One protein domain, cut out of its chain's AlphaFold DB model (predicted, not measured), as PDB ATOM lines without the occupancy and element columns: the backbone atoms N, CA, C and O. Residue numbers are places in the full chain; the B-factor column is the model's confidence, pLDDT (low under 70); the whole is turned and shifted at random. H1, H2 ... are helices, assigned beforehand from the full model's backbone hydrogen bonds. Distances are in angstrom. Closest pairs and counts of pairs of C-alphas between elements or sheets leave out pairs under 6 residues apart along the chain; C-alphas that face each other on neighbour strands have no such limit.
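What this domain is: This is residues 107 to 193 of the 235 residues of the protein "ZnMc domain-containing protein" of Aspergillus pseudotamarii (UniProt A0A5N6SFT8). There is little regular structure: loops make most of an elongated body, with the short helices H1 and H2 at one end and H3 alone at the other. The link of residues 141 to 181 runs from H2 toward H3, folds back toward H1 near Ser 166, then returns to H3. The printed part has 87 residues, 26 of them in three named helices, H1, H2 and H3 in order, with no named strand; the class is all helix. It is compact, with a radius of gyration of the C-alphas of 13.7 A and spans of 42 by 25 by 21 A.

How they stand to each other: H1, residues 120 to 126, and H2, residues 132 to 140, only just touch, with 3 pairs of C-alphas within 8 A. The closest C-alphas are those of Leu 124 and Lys 132, 6.5 A apart. Their lines are about perpendicular, at 80 degrees. H3, residues 182 to 191, is apart from both. In H1, H2 and H3 every O i to N i+4 pair is within hydrogen-bond range.

Where its parts are: H1 begins at C-alpha 120 (306.341, 546.748, 384.255) and is 9.8 A long. H2 is 10.1 A long. H3 is 14.4 A long and ends at C-alpha 191 (315.909, 537.044, 414.875).

The domain as a whole: The C-alphas farthest apart, of Gly 121 and Pro 193, are 42.5 A apart. The printed part has no cut. The H1 to H2 link is tight, the H2 to H3 link long. No printed residue is under 70 in pLDDT.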
ATOM      1  N   HIS A 107     313.295 544.477 401.915       87.31
ATOM      2  CA  HIS A 107     311.983 544.958 401.515       87.31
ATOM      3  C   HIS A 107     310.944 543.835 401.409       87.31
ATOM      4  O   HIS A 107     311.178 542.807 400.768       87.31
ATOM      5  N   GLU A 108     309.751 544.079 401.954       88.25
ATOM      6  CA  GLU A 108     308.650 543.106 401.957       88.25
ATOM      7  C   GLU A 108     308.163 542.788 400.531       88.25
ATOM      8  O   GLU A 108     307.809 541.648 400.238       88.25
ATOM      9  N   HIS A 109     308.218 543.750 399.596       85.06
ATOM     10  CA  HIS A 109     307.846 543.512 398.192       85.06
ATOM     11  C   HIS A 109     308.803 542.575 397.445       85.06
ATOM     12  O   HIS A 109     308.414 542.005 396.426       85.06
ATOM     13  N   GLN A 110     310.020 542.379 397.960       85.81
ATOM     14  CA  GLN A 110     311.008 541.441 397.417       85.81
ATOM     15  C   GLN A 110     310.984 540.086 398.136       85.81
ATOM     16  O   GLN A 110     311.757 539.186 397.799       85.81
ATOM     17  N   SER A 111     310.102 539.913 399.125       87.88
ATOM     18  CA  SER A 111     309.874 538.623 399.771       87.88
ATOM     19  C   SER A 111     309.463 537.574 398.729       87.88
ATOM     20  O   SER A 111     308.657 537.883 397.844       87.88
ATOM     21  N   PRO A 112     309.921 536.312 398.845       85.38
ATOM     22  CA  PRO A 112     309.404 535.218 398.022       85.38
ATOM     23  C   PRO A 112     307.870 535.109 398.075       85.38
ATOM     24  O   PRO A 112     307.245 534.708 397.094       85.38
ATOM     25  N   ALA A 113     307.266 535.503 399.201       88.00
ATOM     26  CA  ALA A 113     305.824 535.469 399.423       88.00
ATOM     27  C   ALA A 113     305.063 536.661 398.814       88.00
ATOM     28  O   ALA A 113     303.838 536.640 398.813       88.00
ATOM     29  N   ALA A 114     305.745 537.701 398.318       88.00
ATOM     30  CA  ALA A 114     305.090 538.931 397.879       88.00
ATOM     31  C   ALA A 114     304.109 538.699 396.720       88.00
ATOM     32  O   ALA A 114     304.425 537.998 395.760       88.00
ATOM     33  N   GLU A 115     302.939 539.342 396.755       88.69
ATOM     34  CA  GLU A 115     301.871 539.117 395.764       88.69
ATOM     35  C   GLU A 115     301.552 540.338 394.881       88.69
ATOM     36  O   GLU A 115     300.525 540.368 394.197       88.69
ATOM     37  N   ILE A 116     302.431 541.345 394.855       89.06
ATOM     38  CA  ILE A 116     302.198 542.584 394.097       89.06
ATOM     39  C   ILE A 116     302.145 542.303 392.588       89.06
ATOM     40  O   ILE A 116     303.003 541.622 392.024       89.06
ATOM     41  N   LYS A 117     301.107 542.834 391.930       93.69
ATOM     42  CA  LYS A 117     300.861 542.682 390.491       93.69
ATOM     43  C   LYS A 117     301.404 543.893 389.736       93.69
ATOM     44  O   LYS A 117     300.672 544.839 389.456       93.69
ATOM     45  N   TRP A 118     302.698 543.862 389.443       94.00
ATOM     46  CA  TRP A 118     303.400 544.946 388.760       94.00
ATOM     47  C   TRP A 118     302.908 545.180 387.331       94.00
ATOM     48  O   TRP A 118     302.690 544.230 386.582       94.00
ATOM     49  N   ASP A 119     302.765 546.451 386.954       95.38
ATOM     50  CA  ASP A 119     302.722 546.879 385.553       95.38
ATOM     51  C   ASP A 119     304.131 547.355 385.175       95.38
ATOM     52  O   ASP A 119     304.513 548.491 385.465       95.38
ATOM     53  N   GLU A 120     304.935 546.466 384.580       92.44
ATOM     54  CA  GLU A 120     306.341 546.748 384.255       92.44
ATOM     55  C   GLU A 120     306.504 547.983 383.361       92.44
ATOM     56  O   GLU A 120     307.412 548.782 383.577       92.44
ATOM     57  N   GLY A 121     305.604 548.196 382.396       92.50
ATOM     58  CA  GLY A 121     305.667 549.363 381.516       92.50
ATOM     59  C   GLY A 121     305.510 550.667 382.296       92.50
ATOM     60  O   GLY A 121     306.272 551.616 382.098       92.50
ATOM     61  N   ARG A 122     304.562 550.703 383.238       93.88
ATOM     62  CA  ARG A 122     304.347 551.875 384.098       93.88
ATOM     63  C   ARG A 122     305.417 552.030 385.176       93.88
ATOM     64  O   ARG A 122     305.727 553.165 385.530       93.88
ATOM     65  N   LEU A 123     306.007 550.939 385.665       89.00
ATOM     66  CA  LEU A 123     307.162 550.986 386.567       89.00
ATOM     67  C   LEU A 123     308.353 551.687 385.912       89.00
ATOM     68  O   LEU A 123     308.934 552.589 386.514       89.00
ATOM     69  N   LEU A 124     308.685 551.306 384.673       88.88
ATOM     70  CA  LEU A 124     309.791 551.909 383.928       88.88
ATOM     71  C   LEU A 124     309.595 553.412 383.712       88.88
ATOM     72  O   LEU A 124     310.561 554.164 383.787       88.88
ATOM     73  N   GLU A 125     308.359 553.860 383.477       92.38
ATOM     74  CA  GLU A 125     308.055 555.290 383.359       92.38
ATOM     75  C   GLU A 125     308.166 556.014 384.706       92.38
ATOM     76  O   GLU A 125     308.755 557.090 384.787       92.38
ATOM     77  N   TYR A 126     307.617 555.417 385.766       86.75
ATOM     78  CA  TYR A 126     307.539 556.028 387.091       86.75
ATOM     79  C   TYR A 126     308.911 556.222 387.751       86.75
ATOM     80  O   TYR A 126     309.124 557.224 388.426       86.75
ATOM     81  N   PHE A 127     309.841 555.284 387.552       83.19
ATOM     82  CA  PHE A 127     311.155 555.283 388.205       83.19
ATOM     83  C   PHE A 127     312.278 555.926 387.377       83.19
ATOM     84  O   PHE A 127     313.451 555.810 387.739       83.19
ATOM     85  N   LYS A 128     311.972 556.632 386.281       84.75
ATOM     86  CA  LYS A 128     313.001 557.390 385.551       84.75
ATOM     87  C   LYS A 128     313.739 558.360 386.497       84.75
ATOM     88  O   LYS A 128     313.090 559.021 387.306       84.75
ATOM     89  N   PRO A 129     315.077 558.492 386.384       86.06
ATOM     90  CA  PRO A 129     315.930 557.994 385.300       86.06
ATOM     91  C   PRO A 129     316.574 556.617 385.557       86.06
ATOM     92  O   PRO A 129     317.579 556.303 384.921       86.06
ATOM     93  N   TRP A 130     316.070 555.796 386.485       81.69
ATOM     94  CA  TRP A 130     316.653 554.473 386.730       81.69
ATOM     95  C   TRP A 130     316.595 553.592 385.478       81.69
ATOM     96  O   TRP A 130     315.626 553.622 384.718       81.69
ATOM     97  N   SER A 131     317.647 552.795 385.266       85.69
ATOM     98  CA  SER A 131     317.662 551.813 384.182       85.69
ATOM     99  C   SER A 131     316.685 550.673 384.472       85.69
ATOM    100  O   SER A 131     316.303 550.432 385.624       85.69
ATOM    101  N   LYS A 132     316.308 549.931 383.426       89.81
ATOM    102  CA  LYS A 132     315.448 548.752 383.564       89.81
ATOM    103  C   LYS A 132     316.047 547.739 384.536       89.81
ATOM    104  O   LYS A 132     315.326 547.196 385.359       89.81
ATOM    105  N   GLU A 133     317.353 547.520 384.472       86.19
ATOM    106  CA  GLU A 133     318.079 546.574 385.321       86.19
ATOM    107  C   GLU A 133     318.047 547.006 386.791       86.19
ATOM    108  O   GLU A 133     317.850 546.177 387.675       86.19
ATOM    109  N   THR A 134     318.177 548.309 387.056       77.94
ATOM    110  CA  THR A 134     318.062 548.871 388.409       77.94
ATOM    111  C   THR A 134     316.654 548.685 388.971       77.94
ATOM    112  O   THR A 134     316.497 548.300 390.128       77.94
ATOM    113  N   ILE A 135     315.619 548.925 388.162       81.31
ATOM    114  CA  ILE A 135     314.219 548.730 388.571       81.31
ATOM    115  C   ILE A 135     313.933 547.243 388.789       81.31
ATOM    116  O   ILE A 135     313.324 546.875 389.793       81.31
ATOM    117  N   GLU A 136     314.422 546.386 387.896       85.06
ATOM    118  CA  GLU A 136     314.307 544.939 388.026       85.06
ATOM    119  C   GLU A 136     314.921 544.474 389.347       85.06
ATOM    120  O   GLU A 136     314.250 543.825 390.139       85.06
ATOM    121  N   HIS A 137     316.155 544.885 389.640       77.31
ATOM    122  CA  HIS A 137     316.868 544.466 390.841       77.31
ATOM    123  C   HIS A 137     316.244 544.993 392.146       77.31
ATOM    124  O   HIS A 137     316.146 544.246 393.119       77.31
ATOM    125  N   ASN A 138     315.819 546.260 392.176       79.00
ATOM    126  CA  ASN A 138     315.378 546.923 393.409       79.00
ATOM    127  C   ASN A 138     313.870 546.788 393.683       79.00
ATOM    128  O   ASN A 138     313.438 546.866 394.836       79.00
ATOM    129  N   ILE A 139     313.051 546.626 392.637       85.50
ATOM    130  CA  ILE A 139     311.584 546.683 392.739       85.50
ATOM    131  C   ILE A 139     310.927 545.348 392.379       85.50
ATOM    132  O   ILE A 139     310.029 544.902 393.089       85.50
ATOM    133  N   ILE A 140     311.338 544.710 391.283       86.25
ATOM    134  CA  ILE A 140     310.590 543.573 390.716       86.25
ATOM    135  C   ILE A 140     311.113 542.238 391.252       86.25
ATOM    136  O   ILE A 140     310.331 541.369 391.651       86.25
ATOM    137  N   SER A 141     312.433 542.082 391.278       87.25
ATOM    138  CA  SER A 141     313.114 540.853 391.658       87.25
ATOM    139  C   SER A 141     312.839 540.492 393.112       87.25
ATOM    140  O   SER A 141     312.998 541.303 394.031       87.25
ATOM    141  N   LYS A 142     312.465 539.227 393.312       88.94
ATOM    142  CA  LYS A 142     312.276 538.615 394.627       88.94
ATOM    143  C   LYS A 142     313.491 537.791 395.007       88.94
ATOM    144  O   LYS A 142     314.142 537.184 394.157       88.94
ATOM    145  N   TYR A 143     313.747 537.699 396.303       84.44
ATOM    146  CA  TYR A 143     314.711 536.740 396.816       84.44
ATOM    147  C   TYR A 143     314.219 535.306 396.589       84.44
ATOM    148  O   TYR A 143     313.020 535.026 396.599       84.44
ATOM    149  N   ALA A 144     315.156 534.377 396.397       83.44
ATOM    150  CA  ALA A 144     314.830 532.959 396.306       83.44
ATOM    151  C   ALA A 144     314.352 532.417 397.664       83.44
ATOM    152  O   ALA A 144     314.854 532.816 398.721       83.44
ATOM    153  N   GLN A 145     313.419 531.458 397.645       81.56
ATOM    154  CA  GLN A 145     312.987 530.773 398.863       81.56
ATOM    155  C   GLN A 145     314.196 530.124 399.560       81.56
ATOM    156  O   GLN A 145     314.986 529.427 398.926       81.56
ATOM    157  N   GLY A 146     314.354 530.368 400.864       80.00
ATOM    158  CA  GLY A 146     315.482 529.862 401.658       80.00
ATOM    159  C   GLY A 146     316.763 530.706 401.593       80.00
ATOM    160  O   GLY A 146     317.637 530.521 402.438       80.00
ATOM    161  N   ALA A 147     316.875 531.671 400.668       75.75
ATOM    162  CA  ALA A 147     317.970 532.650 400.681       75.75
ATOM    163  C   ALA A 147     317.785 533.712 401.780       75.75
ATOM    164  O   ALA A 147     318.754 534.302 402.263       75.75
ATOM    165  N   VAL A 148     316.533 533.933 402.183       80.12
ATOM    166  CA  VAL A 148     316.119 534.910 403.191       80.12
ATOM    167  C   VAL A 148     315.190 534.253 404.203       80.12
ATOM    168  O   VAL A 148     314.507 533.275 403.893       80.12
ATOM    169  N   VAL A 149     315.162 534.798 405.417       80.81
ATOM    170  CA  VAL A 149     314.124 534.466 406.395       80.81
ATOM    171  C   VAL A 149     312.951 535.389 406.108       80.81
ATOM    172  O   VAL A 149     313.091 536.605 406.219       80.81
ATOM    173  N   ASN A 150     311.818 534.822 405.711       80.75
ATOM    174  CA  ASN A 150     310.616 535.576 405.387       80.75
ATOM    175  C   ASN A 150     309.427 535.106 406.225       80.75
ATOM    176  O   ASN A 150     309.421 534.019 406.801       80.75
ATOM    177  N   THR A 151     308.407 535.949 406.261       82.56
ATOM    178  CA  THR A 151     307.097 535.646 406.838       82.56
ATOM    179  C   THR A 151     306.053 535.594 405.713       82.56
ATOM    180  O   THR A 151     306.408 535.716 404.534       82.56
ATOM    181  N   ALA A 152     304.787 535.319 406.041       83.69
ATOM    182  CA  ALA A 152     303.700 535.393 405.061       83.69
ATOM    183  C   ALA A 152     303.529 536.840 404.580       83.69
ATOM    184  O   ALA A 152     303.701 537.755 405.374       83.69
ATOM    185  N   PHE A 153     303.181 537.065 403.315       84.00
ATOM    186  CA  PHE A 153     303.070 538.433 402.811       84.00
ATOM    187  C   PHE A 153     301.961 539.221 403.518       84.00
ATOM    188  O   PHE A 153     300.833 538.749 403.657       84.00
ATOM    189  N   ASP A 154     302.295 540.438 403.937       84.56
ATOM    190  CA  ASP A 154     301.388 541.390 404.571       84.56
ATOM    191  C   ASP A 154     301.674 542.793 404.017       84.56
ATOM    192  O   ASP A 154     302.802 543.129 403.666       84.56
ATOM    193  N   MET A 155     300.642 543.630 403.930       87.88
ATOM    194  CA  MET A 155     300.766 545.020 403.496       87.88
ATOM    195  C   MET A 155     301.134 545.986 404.630       87.88
ATOM    196  O   MET A 155     301.377 547.161 404.377       87.88
ATOM    197  N   ARG A 156     301.140 545.531 405.884       90.94
ATOM    198  CA  ARG A 156     301.409 546.342 407.084       90.94
ATOM    199  C   ARG A 156     302.880 546.471 407.519       90.94
ATOM    200  O   ARG A 156     303.132 547.427 408.255       90.94
ATOM    201  N   PRO A 157     303.824 545.576 407.155       91.19
ATOM    202  CA  PRO A 157     305.221 545.687 407.553       91.19
ATOM    203  C   PRO A 157     305.824 547.055 407.257       91.19
ATOM    204  O   PRO A 157     305.602 547.631 406.186       91.19
ATOM    205  N   ILE A 158     306.635 547.563 408.186       93.81
ATOM    206  CA  ILE A 158     307.357 548.825 407.992       93.81
ATOM    207  C   ILE A 158     308.318 548.747 406.802       93.81
ATOM    208  O   ILE A 158     308.606 549.765 406.184       93.81
ATOM    209  N   MET A 159     308.778 547.536 406.460       92.19
ATOM    210  CA  MET A 159     309.685 547.260 405.344       92.19
ATOM    211  C   MET A 159     308.982 547.185 403.981       92.19
ATOM    212  O   MET A 159     309.644 546.955 402.966       92.19
ATOM    213  N   LEU A 160     307.657 547.359 403.918       88.25
ATOM    214  CA  LEU A 160     306.957 547.471 402.643       88.25
ATOM    215  C   LEU A 160     307.060 548.900 402.111       88.25
ATOM    216  O   LEU A 160     306.558 549.843 402.726       88.25
ATOM    217  N   TYR A 161     307.678 549.050 400.942       82.25
ATOM    218  CA  TYR A 161     307.767 550.342 400.279       82.25
ATOM    219  C   TYR A 161     306.394 550.806 399.770       82.25
ATOM    220  O   TYR A 161     305.523 549.996 399.429       82.25
ATOM    221  N   PHE A 162     306.191 552.125 399.724       85.44
ATOM    222  CA  PHE A 162     304.984 552.708 399.148       85.44
ATOM    223  C   PHE A 162     305.050 552.677 397.620       85.44
ATOM    224  O   PHE A 162     305.967 553.220 397.010       85.44
ATOM    225  N   PHE A 163     304.017 552.122 397.007       85.06
ATOM    226  CA  PHE A 163     303.846 552.030 395.572       85.06
ATOM    227  C   PHE A 163     302.447 552.536 395.218       85.06
ATOM    228  O   PHE A 163     301.457 552.014 395.748       85.06
ATOM    229  N   PRO A 164     302.320 553.557 394.350       86.81
ATOM    230  CA  PRO A 164     301.011 554.047 393.944       86.81
ATOM    231  C   PRO A 164     300.253 553.003 393.114       86.81
ATOM    232  O   PRO A 164     300.837 552.199 392.395       86.81
ATOM    233  N   ALA A 165     298.921 553.063 393.147       91.56
ATOM    234  CA  ALA A 165     298.064 552.169 392.365       91.56
ATOM    235  C   ALA A 165     298.363 552.225 390.856       91.56
ATOM    236  O   ALA A 165     298.213 551.225 390.159       91.56
ATOM    237  N   SER A 166     298.824 553.382 390.364       92.56
ATOM    238  CA  SER A 166     299.116 553.618 388.951       92.56
ATOM    239  C   SER A 166     300.149 552.656 388.369       92.56
ATOM    240  O   SER A 166     300.068 552.390 387.178       92.56
ATOM    241  N   ILE A 167     301.070 552.111 389.168       91.25
ATOM    242  CA  ILE A 167     302.137 551.197 388.712       91.25
ATOM    243  C   ILE A 167     301.805 549.709 388.924       91.25
ATOM    244  O   ILE A 167     302.676 548.845 388.835       91.25
ATOM    245  N   THR A 168     300.538 549.399 389.204       93.56
ATOM    246  CA  THR A 168     300.040 548.028 389.381       93.56
ATOM    247  C   THR A 168     298.940 547.717 388.373       93.56
ATOM    248  O   THR A 168     298.180 548.600 387.974       93.56
ATOM    249  N   THR A 169     298.813 546.453 387.972       94.88
ATOM    250  CA  THR A 169     297.796 546.026 386.992       94.88
ATOM    251  C   THR A 169     296.393 545.927 387.589       94.88
ATOM    252  O   THR A 169     295.406 546.015 386.865       94.88
ATOM    253  N   ASN A 170     296.284 545.776 388.911       94.00
ATOM    254  CA  ASN A 170     295.019 545.693 389.642       94.00
ATOM    255  C   ASN A 170     294.605 547.016 390.314       94.00
ATOM    256  O   ASN A 170     293.615 547.034 391.041       94.00
ATOM    257  N   ASN A 171     295.334 548.112 390.065       91.75
ATOM    258  CA  ASN A 171     295.104 549.433 390.659       91.75
ATOM    259  C   ASN A 171     295.078 549.427 392.200       91.75
ATOM    260  O   ASN A 171     294.344 550.204 392.817       91.75
ATOM    261  N   LEU A 172     295.884 548.573 392.834       90.12
ATOM    262  CA  LEU A 172     296.051 548.559 394.285       90.12
ATOM    263  C   LEU A 172     297.361 549.247 394.665       90.12
ATOM    264  O   LEU A 172     298.429 548.880 394.190       90.12
ATOM    265  N   SER A 173     297.287 550.239 395.548       88.44
ATOM    266  CA  SER A 173     298.475 550.852 396.148       88.44
ATOM    267  C   SER A 173     298.908 550.088 397.394       88.44
ATOM    268  O   SER A 173     298.049 549.633 398.153       88.44
ATOM    269  N   THR A 174     300.204 550.062 397.689       86.81
ATOM    270  CA  THR A 174     300.663 549.689 399.035       86.81
ATOM    271  C   THR A 174     300.491 550.878 399.993       86.81
ATOM    272  O   THR A 174     300.468 552.035 399.556       86.81
ATOM    273  N   PRO A 175     300.283 550.646 401.299       87.44
ATOM    274  CA  PRO A 175     300.071 551.727 402.257       87.44
ATOM    275  C   PRO A 175     301.378 552.441 402.633       87.44
ATOM    276  O   PRO A 175     302.473 551.898 402.524       87.44
ATOM    277  N   LEU A 176     301.250 553.666 403.148       85.12
ATOM    278  CA  LEU A 176     302.331 554.347 403.866       85.12
ATOM    279  C   LEU A 176     302.335 553.873 405.323       85.12
ATOM    280  O   LEU A 176     301.647 554.446 406.170       85.12
ATOM    281  N   ASN A 177     303.092 552.815 405.608       90.19
ATOM    282  CA  ASN A 177     303.273 552.317 406.971       90.19
ATOM    283  C   ASN A 177     304.265 553.212 407.714       90.19
ATOM    284  O   ASN A 177     305.363 553.438 407.226       90.19
ATOM    285  N   SER A 178     303.894 553.735 408.882       92.62
ATOM    286  CA  SER A 178     304.752 554.635 409.673       92.62
ATOM    287  C   SER A 178     305.189 554.055 411.016       92.62
ATOM    288  O   SER A 178     305.888 554.719 411.779       92.62
ATOM    289  N   VAL A 179     304.774 552.825 411.324       94.12
ATOM    290  CA  VAL A 179     305.028 552.132 412.592       94.12
ATOM    291  C   VAL A 179     305.272 550.649 412.348       94.12
ATOM    292  O   VAL A 179     304.838 550.115 411.332       94.12
ATOM    293  N   LEU A 180     305.898 549.973 413.316       94.44
ATOM    294  CA  LEU A 180     306.027 548.515 413.296       94.44
ATOM    295  C   LEU A 180     304.651 547.837 413.380       94.44
ATOM    296  O   LEU A 180     303.891 548.060 414.331       94.44
ATOM    297  N   SER A 181     304.375 546.955 412.426       95.44
ATOM    298  CA  SER A 181     303.287 545.981 412.491       95.44
ATOM    299  C   SER A 181     303.567 544.909 413.550       95.44
ATOM    300  O   SER A 181     304.691 544.752 414.028       95.44
ATOM    301  N   ASP A 182     302.554 544.131 413.927       93.75
ATOM    302  CA  ASP A 182     302.756 543.006 414.854       93.75
ATOM    303  C   ASP A 182     303.635 541.906 414.252       93.75
ATOM    304  O   ASP A 182     304.367 541.217 414.969       93.75
ATOM    305  N   GLN A 183     303.627 541.801 412.926       91.50
ATOM    306  CA  GLN A 183     304.495 540.911 412.179       91.50
ATOM    307  C   GLN A 183     305.952 541.370 412.220       91.50
ATOM    308  O   GLN A 183     306.811 540.543 412.505       91.50
ATOM    309  N   ASP A 184     306.234 542.671 412.063       95.56
ATOM    310  CA  ASP A 184     307.598 543.206 412.219       95.56
ATOM    311  C   ASP A 184     308.149 542.906 413.617       95.56
ATOM    312  O   ASP A 184     309.274 542.430 413.766       95.56
ATOM    313  N   LYS A 185     307.332 543.150 414.653       95.88
ATOM    314  CA  LYS A 185     307.696 542.919 416.060       95.88
ATOM    315  C   LYS A 185     307.993 541.444 416.320       95.88
ATOM    316  O   LYS A 185     308.988 541.122 416.965       95.88
ATOM    317  N   THR A 186     307.141 540.553 415.819       94.38
ATOM    318  CA  THR A 186     307.301 539.101 415.992       94.38
ATOM    319  C   THR A 186     308.515 538.589 415.221       94.38
ATOM    320  O   THR A 186     309.327 537.843 415.766       94.38
ATOM    321  N   PHE A 187     308.675 539.032 413.972       94.19
ATOM    322  CA  PHE A 187     309.792 538.657 413.118       94.19
ATOM    323  C   PHE A 187     311.121 539.065 413.750       94.19
ATOM    324  O   PHE A 187     311.972 538.211 413.999       94.19
ATOM    325  N   ILE A 188     311.283 540.342 414.100       96.50
ATOM    326  CA  ILE A 188     312.555 540.828 414.633       96.50
ATOM    327  C   ILE A 188     312.893 540.209 415.991       96.50
ATOM    328  O   ILE A 188     314.064 539.983 416.284       96.50
ATOM    329  N   ASN A 189     311.881 539.866 416.796       95.44
ATOM    330  CA  ASN A 189     312.081 539.153 418.052       95.44
ATOM    331  C   ASN A 189     312.570 537.715 417.836       95.44
ATOM    332  O   ASN A 189     313.371 537.221 418.623       95.44
ATOM    333  N   SER A 190     312.135 537.052 416.762       94.25
ATOM    334  CA  SER A 190     312.633 535.715 416.415       94.25
ATOM    335  C   SER A 190     314.090 535.735 415.937       94.25
ATOM    336  O   SER A 190     314.834 534.795 416.210       94.25
ATOM    337  N   ILE A 191     314.514 536.824 415.282       94.94
ATOM    338  CA  ILE A 191     315.909 537.044 414.875       94.94
ATOM    339  C   ILE A 191     316.778 537.433 416.080       94.94
ATOM    340  O   ILE A 191     317.868 536.891 416.266       94.94
ATOM    341  N   TYR A 192     316.289 538.346 416.923       95.44
ATOM    342  CA  TYR A 192     317.000 538.896 418.078       95.44
ATOM    343  C   TYR A 192     316.222 538.656 419.384       95.44
ATOM    344  O   TYR A 192     315.690 539.606 419.972       95.44
ATOM    345  N   PRO A 193     316.131 537.406 419.872       95.44
ATOM    346  CA  PRO A 193     315.319 537.091 421.039       95.44
ATOM    347  C   PRO A 193     315.921 537.675 422.318       95.44
ATOM    348  O   PRO A 193     317.129 537.566 422.571       95.44
TER     349      PRO A 193